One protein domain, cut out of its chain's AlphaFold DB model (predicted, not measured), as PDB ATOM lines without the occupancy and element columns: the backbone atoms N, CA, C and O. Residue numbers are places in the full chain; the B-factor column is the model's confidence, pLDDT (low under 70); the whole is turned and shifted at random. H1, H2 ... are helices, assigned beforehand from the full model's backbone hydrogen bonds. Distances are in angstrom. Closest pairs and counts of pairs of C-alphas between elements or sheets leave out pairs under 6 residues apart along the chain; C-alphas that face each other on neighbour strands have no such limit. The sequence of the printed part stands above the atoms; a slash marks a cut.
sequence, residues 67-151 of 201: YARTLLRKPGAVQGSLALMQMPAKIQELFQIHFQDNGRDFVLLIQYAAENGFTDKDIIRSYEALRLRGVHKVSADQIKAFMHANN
ATOM      1  N   TYR A  67     216.185 217.818 107.617       97.62
ATOM      2  CA  TYR A  67     216.322 218.737 108.744       97.62
ATOM      3  C   TYR A  67     217.411 218.297 109.727       97.62
ATOM      4  O   TYR A  67     217.510 218.873 110.814       97.62
ATOM      5  N   ALA A  68     218.240 217.306 109.373       95.44
ATOM      6  CA  ALA A  68     219.241 216.727 110.267       95.44
ATOM      7  C   ALA A  68     220.153 217.790 110.901       95.44
ATOM      8  O   ALA A  68     220.307 217.809 112.118       95.44
ATOM      9  N   ARG A  69     220.685 218.752 110.133       95.69
ATOM     10  CA  ARG A  69     221.539 219.827 110.678       95.69
ATOM     11  C   ARG A  69     220.810 220.665 111.734       95.69
ATOM     12  O   ARG A  69     221.375 220.958 112.790       95.69
ATOM     13  N   THR A  70     219.563 221.050 111.471       96.12
ATOM     14  CA  THR A  70     218.737 221.806 112.423       96.12
ATOM     15  C   THR A  70     218.407 220.984 113.669       96.12
ATOM     16  O   THR A  70     218.568 221.475 114.790       96.12
ATOM     17  N   LEU A  71     217.989 219.730 113.490       96.81
ATOM     18  CA  LEU A  71     217.591 218.838 114.578       96.81
ATOM     19  C   LEU A  71     218.789 218.394 115.428       96.81
ATOM     20  O   LEU A  71     218.664 218.314 116.642       96.81
ATOM     21  N   LEU A  72     219.983 218.228 114.857       96.62
ATOM     22  CA  LEU A  72     221.208 217.953 115.621       96.62
ATOM     23  C   LEU A  72     221.612 219.118 116.531       96.62
ATOM     24  O   LEU A  72     222.224 218.890 117.577       96.62
ATOM     25  N   ARG A  73     221.263 220.358 116.158       96.44
ATOM     26  CA  ARG A  73     221.461 221.547 117.000       96.44
ATOM     27  C   ARG A  73     220.381 221.684 118.075       96.44
ATOM     28  O   ARG A  73     220.668 222.203 119.149       96.44
ATOM     29  N   LYS A  74     219.149 221.239 117.802       95.56
ATOM     30  CA  LYS A  74     218.035 221.252 118.765       95.56
ATOM     31  C   LYS A  74     217.297 219.900 118.781       95.56
ATOM     32  O   LYS A  74     216.181 219.818 118.265       95.56
ATOM     33  N   PRO A  75     217.871 218.859 119.413       94.94
ATOM     34  CA  PRO A  75     217.322 217.501 119.340       94.94
ATOM     35  C   PRO A  75     215.938 217.348 119.970       94.94
ATOM     36  O   PRO A  75     215.116 216.584 119.478       94.94
ATOM     37  N   GLY A  76     215.627 218.141 121.000       93.94
ATOM     38  CA  GLY A  76     214.293 218.148 121.614       93.94
ATOM     39  C   GLY A  76     213.169 218.605 120.672       93.94
ATOM     40  O   GLY A  76     212.001 218.404 120.974       93.94
ATOM     41  N   ALA A  77     213.487 219.204 119.516       95.75
ATOM     42  CA  ALA A  77     212.479 219.578 118.525       95.75
ATOM     43  C   ALA A  77     211.943 218.380 117.719       95.75
ATOM     44  O   ALA A  77     210.916 218.524 117.059       95.75
ATOM     45  N   VAL A  78     212.604 217.216 117.769       97.06
ATOM     46  CA  VAL A  78     212.206 216.021 117.007       97.06
ATOM     47  C   VAL A  78     210.801 215.557 117.399       97.06
ATOM     48  O   VAL A  78     209.967 215.359 116.518       97.06
ATOM     49  N   GLN A  79     210.511 215.465 118.703       95.50
ATOM     50  CA  GLN A  79     209.249 214.929 119.235       95.50
ATOM     51  C   GLN A  79     208.006 215.677 118.724       95.50
ATOM     52  O   GLN A  79     206.977 215.059 118.470       95.50
ATOM     53  N   GLY A  80     208.099 216.999 118.566       94.50
ATOM     54  CA  GLY A  80     207.004 217.847 118.081       94.50
ATOM     55  C   GLY A  80     207.070 218.164 116.587       94.50
ATOM     56  O   GLY A  80     206.335 219.030 116.116       94.50
ATOM     57  N   SER A  81     207.983 217.539 115.842       96.44
ATOM     58  CA  SER A  81     208.181 217.857 114.431       96.44
ATOM     59  C   SER A  81     207.135 217.178 113.548       96.44
ATOM     60  O   SER A  81     206.844 215.992 113.699       96.44
ATOM     61  N   LEU A  82     206.638 217.911 112.549       96.62
ATOM     62  CA  LEU A  82     205.819 217.325 111.484       96.62
ATOM     63  C   LEU A  82     206.598 216.221 110.737       96.62
ATOM     64  O   LEU A  82     205.996 215.274 110.250       96.62
ATOM     65  N   ALA A  83     207.933 216.317 110.697       96.38
ATOM     66  CA  ALA A  83     208.782 215.326 110.051       96.38
ATOM     67  C   ALA A  83     208.664 213.961 110.734       96.38
ATOM     68  O   ALA A  83     208.435 212.973 110.050       96.38
ATOM     69  N   LEU A  84     208.724 213.914 112.072       97.62
ATOM     70  CA  LEU A  84     208.485 212.682 112.828       97.62
ATOM     71  C   LEU A  84     207.046 212.178 112.641       97.62
ATOM     72  O   LEU A  84     206.846 210.984 112.439       97.62
ATOM     73  N   MET A  85     206.051 213.074 112.666       97.19
ATOM     74  CA  MET A  85     204.636 212.703 112.495       97.19
ATOM     75  C   MET A  85     204.331 212.071 111.129       97.19
ATOM     76  O   MET A  85     203.396 211.279 111.027       97.19
ATOM     77  N   GLN A  86     205.094 212.418 110.087       96.25
ATOM     78  CA  GLN A  86     204.952 211.840 108.746       96.25
ATOM     79  C   GLN A  86     205.738 210.537 108.550       96.25
ATOM     80  O   GLN A  86     205.507 209.844 107.560       96.25
ATOM     81  N   MET A  87     206.632 210.167 109.474       97.00
ATOM     82  CA  MET A  87     207.324 208.876 109.413       97.00
ATOM     83  C   MET A  87     206.352 207.715 109.672       97.00
ATOM     84  O   MET A  87     205.313 207.907 110.310       97.00
ATOM     85  N   PRO A  88     206.679 206.478 109.261       97.19
ATOM     86  CA  PRO A  88     205.865 205.310 109.576       97.19
ATOM     87  C   PRO A  88     205.594 205.163 111.078       97.19
ATOM     88  O   PRO A  88     206.488 205.363 111.903       97.19
ATOM     89  N   ALA A  89     204.382 204.726 111.438       97.56
ATOM     90  CA  ALA A  89     203.948 204.589 112.834       97.56
ATOM     91  C   ALA A  89     204.927 203.770 113.696       97.56
ATOM     92  O   ALA A  89     205.140 204.072 114.867       97.56
ATOM     93  N   LYS A  90     205.584 202.768 113.103       97.38
ATOM     94  CA  LYS A  90     206.568 201.933 113.796       97.38
ATOM     95  C   LYS A  90     207.873 202.667 114.124       97.38
ATOM     96  O   LYS A  90     208.472 202.399 115.160       97.38
ATOM     97  N   ILE A  91     208.291 203.614 113.282       97.88
ATOM     98  CA  ILE A  91     209.428 204.497 113.575       97.88
ATOM     99  C   ILE A  91     209.046 205.517 114.651       97.88
ATOM    100  O   ILE A  91     209.851 205.795 115.537       97.88
ATOM    101  N   GLN A  92     207.809 206.020 114.631       98.19
ATOM    102  CA  GLN A  92     207.306 206.877 115.706       98.19
ATOM    103  C   GLN A  92     207.299 206.130 117.052       98.19
ATOM    104  O   GLN A  92     207.795 206.659 118.042       98.19
ATOM    105  N   GLU A  93     206.822 204.880 117.088       97.06
ATOM    106  CA  GLU A  93     206.889 204.013 118.278       97.06
ATOM    107  C   GLU A  93     208.340 203.802 118.734       97.06
ATOM    108  O   GLU A  93     208.645 203.966 119.915       97.06
ATOM    109  N   LEU A  94     209.247 203.472 117.805       97.38
ATOM    110  CA  LEU A  94     210.675 203.317 118.092       97.38
ATOM    111  C   LEU A  94     211.247 204.573 118.764       97.38
ATOM    112  O   LEU A  94     211.941 204.457 119.775       97.38
ATOM    113  N   PHE A  95     210.938 205.758 118.227       97.88
ATOM    114  CA  PHE A  95     211.361 207.030 118.804       97.88
ATOM    115  C   PHE A  95     210.841 207.202 120.232       97.88
ATOM    116  O   PHE A  95     211.631 207.460 121.136       97.88
ATOM    117  N   GLN A  96     209.536 207.017 120.451       96.81
ATOM    118  CA  GLN A  96     208.927 207.234 121.767       96.81
ATOM    119  C   GLN A  96     209.462 206.271 122.830       96.81
ATOM    120  O   GLN A  96     209.680 206.674 123.965       96.81
ATOM    121  N   ILE A  97     209.703 205.006 122.478       96.06
ATOM    122  CA  ILE A  97     210.152 204.008 123.458       96.06
ATOM    123  C   ILE A  97     211.646 204.155 123.774       96.06
ATOM    124  O   ILE A  97     212.040 204.005 124.928       96.06
ATOM    125  N   HIS A  98     212.488 204.419 122.768       96.50
ATOM    126  CA  HIS A  98     213.948 204.292 122.922       96.50
ATOM    127  C   HIS A  98     214.721 205.607 122.819       96.50
ATOM    128  O   HIS A  98     215.868 205.668 123.258       96.50
ATOM    129  N   PHE A  99     214.119 206.661 122.263       96.62
ATOM    130  CA  PHE A  99     214.815 207.906 121.921       96.62
ATOM    131  C   PHE A  99     214.110 209.186 122.390       96.62
ATOM    132  O   PHE A  99     214.568 210.274 122.037       96.62
ATOM    133  N   GLN A 100     213.050 209.097 123.201       94.06
ATOM    134  CA  GLN A 100     212.298 210.270 123.665       94.06
ATOM    135  C   GLN A 100     213.211 211.314 124.335       94.06
ATOM    136  O   GLN A 100     213.156 212.495 123.992       94.06
ATOM    137  N   ASP A 101     214.126 210.863 125.198       93.38
ATOM    138  CA  ASP A 101     215.113 211.720 125.875       93.38
ATOM    139  C   ASP A 101     216.437 211.853 125.101       93.38
ATOM    140  O   ASP A 101     217.351 212.564 125.518       93.38
ATOM    141  N   ASN A 102     216.561 211.174 123.957       94.19
ATOM    142  CA  ASN A 102     217.774 211.135 123.146       94.19
ATOM    143  C   ASN A 102     217.471 211.319 121.652       94.19
ATOM    144  O   ASN A 102     217.816 210.503 120.794       94.19
ATOM    145  N   GLY A 103     216.840 212.450 121.329       95.81
ATOM    146  CA  GLY A 103     216.523 212.794 119.944       95.81
ATOM    147  C   GLY A 103     217.757 212.948 119.049       95.81
ATOM    148  O   GLY A 103     217.640 212.824 117.833       95.81
ATOM    149  N   ARG A 104     218.948 213.185 119.619       97.25
ATOM    150  CA  ARG A 104     220.185 213.338 118.843       97.25
ATOM    151  C   ARG A 104     220.563 212.018 118.183       97.25
ATOM    152  O   ARG A 104     220.791 212.003 116.976       97.25
ATOM    153  N   ASP A 105     220.585 210.934 118.950       97.56
ATOM    154  CA  ASP A 105     220.947 209.614 118.432       97.56
ATOM    155  C   ASP A 105     219.922 209.102 117.424       97.56
ATOM    156  O   ASP A 105     220.294 208.469 116.438       97.56
ATOM    157  N   PHE A 106     218.645 209.444 117.611       98.00
ATOM    158  CA  PHE A 106     217.617 209.159 116.617       98.00
ATOM    159  C   PHE A 106     217.863 209.897 115.299       98.00
ATOM    160  O   PHE A 106     217.843 209.278 114.239       98.00
ATOM    161  N   VAL A 107     218.149 211.202 115.340       97.88
ATOM    162  CA  VAL A 107     218.460 211.970 114.121       97.88
ATOM    163  C   VAL A 107     219.694 211.398 113.427       97.88
ATOM    164  O   VAL A 107     219.684 211.254 112.207       97.88
ATOM    165  N   LEU A 108     220.725 211.015 114.187       97.62
ATOM    166  CA  LEU A 108     221.912 210.352 113.641       97.62
ATOM    167  C   LEU A 108     221.590 208.986 113.026       97.62
ATOM    168  O   LEU A 108     222.180 208.637 112.010       97.62
ATOM    169  N   LEU A 109     220.667 208.215 113.607       98.06
ATOM    170  CA  LEU A 109     220.197 206.953 113.031       98.06
ATOM    171  C   LEU A 109     219.486 207.178 111.691       98.06
ATOM    172  O   LEU A 109     219.807 206.491 110.722       98.06
ATOM    173  N   ILE A 110     218.557 208.138 111.621       97.81
ATOM    174  CA  ILE A 110     217.827 208.445 110.381       97.81
ATOM    175  C   ILE A 110     218.779 208.974 109.304       97.81
ATOM    176  O   ILE A 110     218.737 208.520 108.163       97.81
ATOM    177  N   GLN A 111     219.686 209.884 109.672       96.19
ATOM    178  CA  GLN A 111     220.709 210.394 108.761       96.19
ATOM    179  C   GLN A 111     221.608 209.263 108.243       96.19
ATOM    180  O   GLN A 111     221.827 209.158 107.039       96.19
ATOM    181  N   TYR A 112     222.074 208.386 109.135       97.12
ATOM    182  CA  TYR A 112     222.893 207.234 108.769       97.12
ATOM    183  C   TYR A 112     222.176 206.306 107.785       97.12
ATOM    184  O   TYR A 112     222.779 205.867 106.806       97.12
ATOM    185  N   ALA A 113     220.898 206.010 108.032       96.81
ATOM    186  CA  ALA A 113     220.106 205.170 107.145       96.81
ATOM    187  C   ALA A 113     220.039 205.773 105.732       96.81
ATOM    188  O   ALA A 113     220.392 205.098 104.765       96.81
ATOM    189  N   ALA A 114     219.703 207.062 105.628       93.38
ATOM    190  CA  ALA A 114     219.619 207.767 104.352       93.38
ATOM    191  C   ALA A 114     220.963 207.804 103.595       93.38
ATOM    192  O   ALA A 114     220.996 207.558 102.389       93.38
ATOM    193  N   GLU A 115     222.076 208.063 104.289       93.69
ATOM    194  CA  GLU A 115     223.422 208.120 103.694       93.69
ATOM    195  C   GLU A 115     223.906 206.761 103.166       93.69
ATOM    196  O   GLU A 115     224.651 206.712 102.189       93.69
ATOM    197  N   ASN A 116     223.454 205.660 103.772       95.25
ATOM    198  CA  ASN A 116     223.820 204.295 103.377       95.25
ATOM    199  C   ASN A 116     222.759 203.616 102.490       95.25
ATOM    200  O   ASN A 116     222.873 202.431 102.190       95.25
ATOM    201  N   GLY A 117     221.727 204.348 102.059       93.06
ATOM    202  CA  GLY A 117     220.674 203.820 101.187       93.06
ATOM    203  C   GLY A 117     219.687 202.869 101.872       93.06
ATOM    204  O   GLY A 117     218.923 202.196 101.179       93.06
ATOM    205  N   PHE A 118     219.672 202.823 103.205       95.81
ATOM    206  CA  PHE A 118     218.646 202.114 103.961       95.81
ATOM    207  C   PHE A 118     217.336 202.897 103.960       95.81
ATOM    208  O   PHE A 118     217.304 204.128 103.989       95.81
ATOM    209  N   THR A 119     216.237 202.158 103.959       94.75
ATOM    210  CA  THR A 119     214.880 202.689 104.017       94.75
ATOM    211  C   THR A 119     214.299 202.550 105.420       94.75
ATOM    212  O   THR A 119     214.785 201.780 106.252       94.75
ATOM    213  N   ASP A 120     213.167 203.208 105.659       95.56
ATOM    214  CA  ASP A 120     212.388 203.028 106.887       95.56
ATOM    215  C   ASP A 120     212.067 201.552 107.178       95.56
ATOM    216  O   ASP A 120     212.033 201.130 108.333       95.56
ATOM    217  N   LYS A 121     211.863 200.740 106.130       96.00
ATOM    218  CA  LYS A 121     211.574 199.307 106.272       96.00
ATOM    219  C   LYS A 121     212.758 198.543 106.861       96.00
ATOM    220  O   LYS A 121     212.540 197.604 107.624       96.00
ATOM    221  N   ASP A 122     213.981 198.946 106.538       96.75
ATOM    222  CA  ASP A 122     215.201 198.300 107.029       96.75
ATOM    223  C   ASP A 122     215.426 198.616 108.511       96.75
ATOM    224  O   ASP A 122     215.735 197.718 109.301       96.75
ATOM    225  N   ILE A 123     215.159 199.865 108.912       97.50
ATOM    226  CA  ILE A 123     215.140 200.288 110.320       97.50
ATOM    227  C   ILE A 123     214.100 199.472 111.095       97.50
ATOM    228  O   ILE A 123     214.414 198.894 112.136       97.50
ATOM    229  N   ILE A 124     212.870 199.392 110.575       97.38
ATOM    230  CA  ILE A 124     211.760 198.673 111.213       97.38
ATOM    231  C   ILE A 124     212.085 197.186 111.371       97.38
ATOM    232  O   ILE A 124     211.971 196.657 112.475       97.38
ATOM    233  N   ARG A 125     212.548 196.521 110.306       96.62
ATOM    234  CA  ARG A 125     212.929 195.101 110.344       96.62
ATOM    235  C   ARG A 125     214.011 194.844 111.392       96.62
ATOM    236  O   ARG A 125     213.921 193.889 112.159       96.62
ATOM    237  N   SER A 126     215.018 195.712 111.444       96.81
ATOM    238  CA  SER A 126     216.128 195.604 112.396       96.81
ATOM    239  C   SER A 126     215.658 195.796 113.837       96.81
ATOM    240  O   SER A 126     216.036 195.029 114.724       96.81
ATOM    241  N   TYR A 127     214.774 196.767 114.068       96.50
ATOM    242  CA  TYR A 127     214.147 196.993 115.366       96.50
ATOM    243  C   TYR A 127     213.309 195.792 115.830       96.50
ATOM    244  O   TYR A 127     213.421 195.357 116.979       96.50
ATOM    245  N   GLU A 128     212.494 195.218 114.948       94.75
ATOM    246  CA  GLU A 128     211.666 194.055 115.275       94.75
ATOM    247  C   GLU A 128     212.511 192.810 115.564       94.75
ATOM    248  O   GLU A 128     212.256 192.117 116.550       94.75
ATOM    249  N   ALA A 129     213.573 192.574 114.788       94.31
ATOM    250  CA  ALA A 129     214.512 191.483 115.035       94.31
ATOM    251  C   ALA A 129     215.187 191.591 116.415       94.31
ATOM    252  O   ALA A 129     215.332 190.588 117.117       94.31
ATOM    253  N   LEU A 130     215.558 192.804 116.838       94.38
ATOM    254  CA  LEU A 130     216.113 193.058 118.172       94.38
ATOM    255  C   LEU A 130     215.093 192.762 119.279       94.38
ATOM    256  O   LEU A 130     215.426 192.091 120.258       94.38
ATOM    257  N   ARG A 131     213.837 193.189 119.106       93.44
ATOM    258  CA  ARG A 131     212.762 192.901 120.068       93.44
ATOM    259  C   ARG A 131     212.490 191.407 120.209       93.44
ATOM    260  O   ARG A 131     212.325 190.935 121.329       93.44
ATOM    261  N   LEU A 132     212.475 190.663 119.101       93.00
ATOM    262  CA  LEU A 132     212.268 189.209 119.111       93.00
ATOM    263  C   LEU A 132     213.385 188.460 119.850       93.00
ATOM    264  O   LEU A 132     213.131 187.421 120.450       93.00
ATOM    265  N   ARG A 133     214.604 189.010 119.865       93.38
ATOM    266  CA  ARG A 133     215.741 188.481 120.639       93.38
ATOM    267  C   ARG A 133     215.727 188.900 122.118       93.38
ATOM    268  O   ARG A 133     216.695 188.639 122.824       93.38
ATOM    269  N   GLY A 134     214.664 189.555 122.591       91.25
ATOM    270  CA  GLY A 134     214.522 189.983 123.987       91.25
ATOM    271  C   GLY A 134     215.275 191.270 124.337       91.25
ATOM    272  O   GLY A 134     215.466 191.572 125.514       91.25
ATOM    273  N   VAL A 135     215.716 192.057 123.347       91.69
ATOM    274  CA  VAL A 135     216.379 193.341 123.611       91.69
ATOM    275  C   VAL A 135     215.327 194.387 123.982       91.69
ATOM    276  O   VAL A 135     214.600 194.896 123.131       91.69
ATOM    277  N   HIS A 136     215.252 194.719 125.273       85.62
ATOM    278  CA  HIS A 136     214.261 195.664 125.802       85.62
ATOM    279  C   HIS A 136     214.649 197.136 125.643       85.62
ATOM    280  O   HIS A 136     213.766 197.978 125.512       85.62
ATOM    281  N   LYS A 137     215.950 197.452 125.632       91.19
ATOM    282  CA  LYS A 137     216.472 198.799 125.372       91.19
ATOM    283  C   LYS A 137     217.300 198.761 124.099       91.19
ATOM    284  O   LYS A 137     218.374 198.162 124.082       91.19
ATOM    285  N   VAL A 138     216.781 199.373 123.045       94.06
ATOM    286  CA  VAL A 138     217.381 199.350 121.714       94.06
ATOM    287  C   VAL A 138     218.116 200.664 121.469       94.06
ATOM    288  O   VAL A 138     217.529 201.736 121.523       94.06
ATOM    289  N   SER A 139     219.414 200.582 121.196       95.44
ATOM    290  CA  SER A 139     220.255 201.727 120.831       95.44
ATOM    291  C   SER A 139     220.323 201.928 119.316       95.44
ATOM    292  O   SER A 139     220.095 200.999 118.537       95.44
ATOM    293  N   ALA A 140     220.706 203.137 118.890       95.94
ATOM    294  CA  ALA A 140     220.935 203.435 117.479       95.94
ATOM    295  C   ALA A 140     221.979 202.493 116.859       95.94
ATOM    296  O   ALA A 140     221.763 201.988 115.762       95.94
ATOM    297  N   ASP A 141     223.077 202.203 117.560       95.94
ATOM    298  CA  ASP A 141     224.158 201.367 117.026       95.94
ATOM    299  C   ASP A 141     223.754 199.897 116.878       95.94
ATOM    300  O   ASP A 141     224.136 199.258 115.898       95.94
ATOM    301  N   GLN A 142     222.906 199.376 117.769       96.00
ATOM    302  CA  GLN A 142     222.318 198.042 117.593       96.00
ATOM    303  C   GLN A 142     221.447 197.973 116.336       96.00
ATOM    304  O   GLN A 142     221.541 197.006 115.584       96.00
ATOM    305  N   ILE A 143     220.630 199.000 116.075       96.94
ATOM    306  CA  ILE A 143     219.818 199.054 114.852       96.94
ATOM    307  C   ILE A 143     220.726 199.121 113.622       96.94
ATOM    308  O   ILE A 143     220.517 198.354 112.687       96.94
ATOM    309  N   LYS A 144     221.760 199.973 113.632       96.56
ATOM    310  CA  LYS A 144     222.735 200.070 112.530       96.56
ATOM    311  C   LYS A 144     223.402 198.728 112.237       96.56
ATOM    312  O   LYS A 144     223.435 198.315 111.083       96.56
ATOM    313  N   ALA A 145     223.883 198.032 113.266       94.75
ATOM    314  CA  ALA A 145     224.517 196.726 113.110       94.75
ATOM    315  C   ALA A 145     223.565 195.696 112.477       94.75
ATOM    316  O   ALA A 145     223.954 194.960 111.573       94.75
ATOM    317  N   PHE A 146     222.300 195.677 112.906       94.12
ATOM    318  CA  PHE A 146     221.297 194.762 112.358       94.12
ATOM    319  C   PHE A 146     220.849 195.131 110.942       94.12
ATOM    320  O   PHE A 146     220.546 194.229 110.165       94.12
ATOM    321  N   MET A 147     220.834 196.419 110.583       94.38
ATOM    322  CA  MET A 147     220.545 196.835 109.208       94.38
ATOM    323  C   MET A 147     221.558 196.230 108.238       94.38
ATOM    324  O   MET A 147     221.149 195.678 107.227       94.38
ATOM    325  N   HIS A 148     222.851 196.242 108.573       91.94
ATOM    326  CA  HIS A 148     223.883 195.596 107.751       91.94
ATOM    327  C   HIS A 148     223.764 194.075 107.738       91.94
ATOM    328  O   HIS A 148     223.717 193.485 106.665       91.94
ATOM    329  N   ALA A 149     223.615 193.445 108.906       88.56
ATOM    330  CA  ALA A 149     223.504 191.988 109.002       88.56
ATOM    331  C   ALA A 149     222.308 191.409 108.218       88.56
ATOM    332  O   ALA A 149     222.349 190.263 107.784       88.56
ATOM    333  N   ASN A 150     221.238 192.192 108.040       77.62
ATOM    334  CA  ASN A 150     220.049 191.788 107.287       77.62
ATOM    335  C   ASN A 150     220.095 192.164 105.793       77.62
ATOM    336  O   ASN A 150     219.177 191.783 105.065       77.62
ATOM    337  N   ASN A 151     221.081 192.957 105.360       65.56
ATOM    338  CA  ASN A 151     221.200 193.471 103.991       65.56
ATOM    339  C   ASN A 151     222.394 192.863 103.234       65.56
ATOM    340  O   ASN A 151     222.570 193.150 102.051       65.56
TER     341      ASN A 151
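AT A GLANCE: This is residues 67 to 151 of the 201 residues of an uncharacterized protein of Bacteroides ovatus CL02T12C04 (UniProt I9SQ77). Two rows of three helices pack together, with H1, H4 and H6 side by side in one row and the shorter H2, then H3 and H5, in the other. The rows come together most closely where H5 crosses H6; at the other end H1 and H2 stand only just apart, and the row of H2, H3 and H5 is looser at H2. The printed part has 85 residues with six named helices, H1 to H6 in that order along the chain, and no named strand; its class is all helix. It is compact, with a radius of gyration of the C-alphas of 12.0 A, and rounded, spanning 32 by 25 by 20 A.

IN THESE COORDINATES: H1 takes residues 67 to 73 and begins at C-alpha 67, at (216.322, 218.737, 108.744). H2 is five residues, 82 to 86. H3, residues 89 to 98, is 14.2 A from first to last C-alpha. H4, residues 103 to 115, is 18.3 A long, from C-alpha 103 at (216.523, 212.794, 119.944). H5, residues 120 to 132, is 18.5 A long. H6, residues 140 to 149, is 14.5 A long and ends at C-alpha 149, at (223.504, 191.988, 109.002).

HOW THE PARTS SIT: H1 touches H4, with the C-alphas of Leu 72 and Arg 104 closest at 5.7 A. They run opposite ways at a steep tilt of 35.5 degrees, only just past shallow. H1 and H2 are apart, but only just, at 8.4 A. H2 is close to but not clearly touching H3, the closest C-alphas being those of Leu 84 and Gln 92, 6.6 A apart. H3 touches H5, with the C-alphas of Lys 90 and Ile 124 closest at 6.7 A, the same way at a steep tilt of 52 degrees. H3 is close to but not clearly touching H4; their closest C-alphas, of Phe 95 and Phe 106, are 7.0 A apart. H4 touches H6, the same way at a shallow tilt of 24 degrees, with the C-alphas of Leu 109 and Ala 140 closest at 5.7 A. H5 and H6 touch about perpendicular, at 81 degrees, with the C-alphas of Ser 126 and Phe 146 closest at 5.2 A. The helix packing is mostly crossed: of four touching pairs given a tilt, one is shallow. Among the pairs that are apart are H1 and H6, H2 and H4, and H3 and H6. In H1, H2, H3, H4, H5 and H6 every O i to N i+4 pair is within hydrogen-bond range.

THE WHOLE: The two C-alphas farthest apart, of Thr 70 and Arg 133, are 34.5 A apart. The printed part, residues 67 to 151, has no cut. The links H2 to H3, H3 to H4 and H4 to H5 are tight; H1 to H2 and H5 to H6 are short, and no link is long. The mean pLDDT of the printed part is 95.0, and residue 151 is the one printed residue under 70.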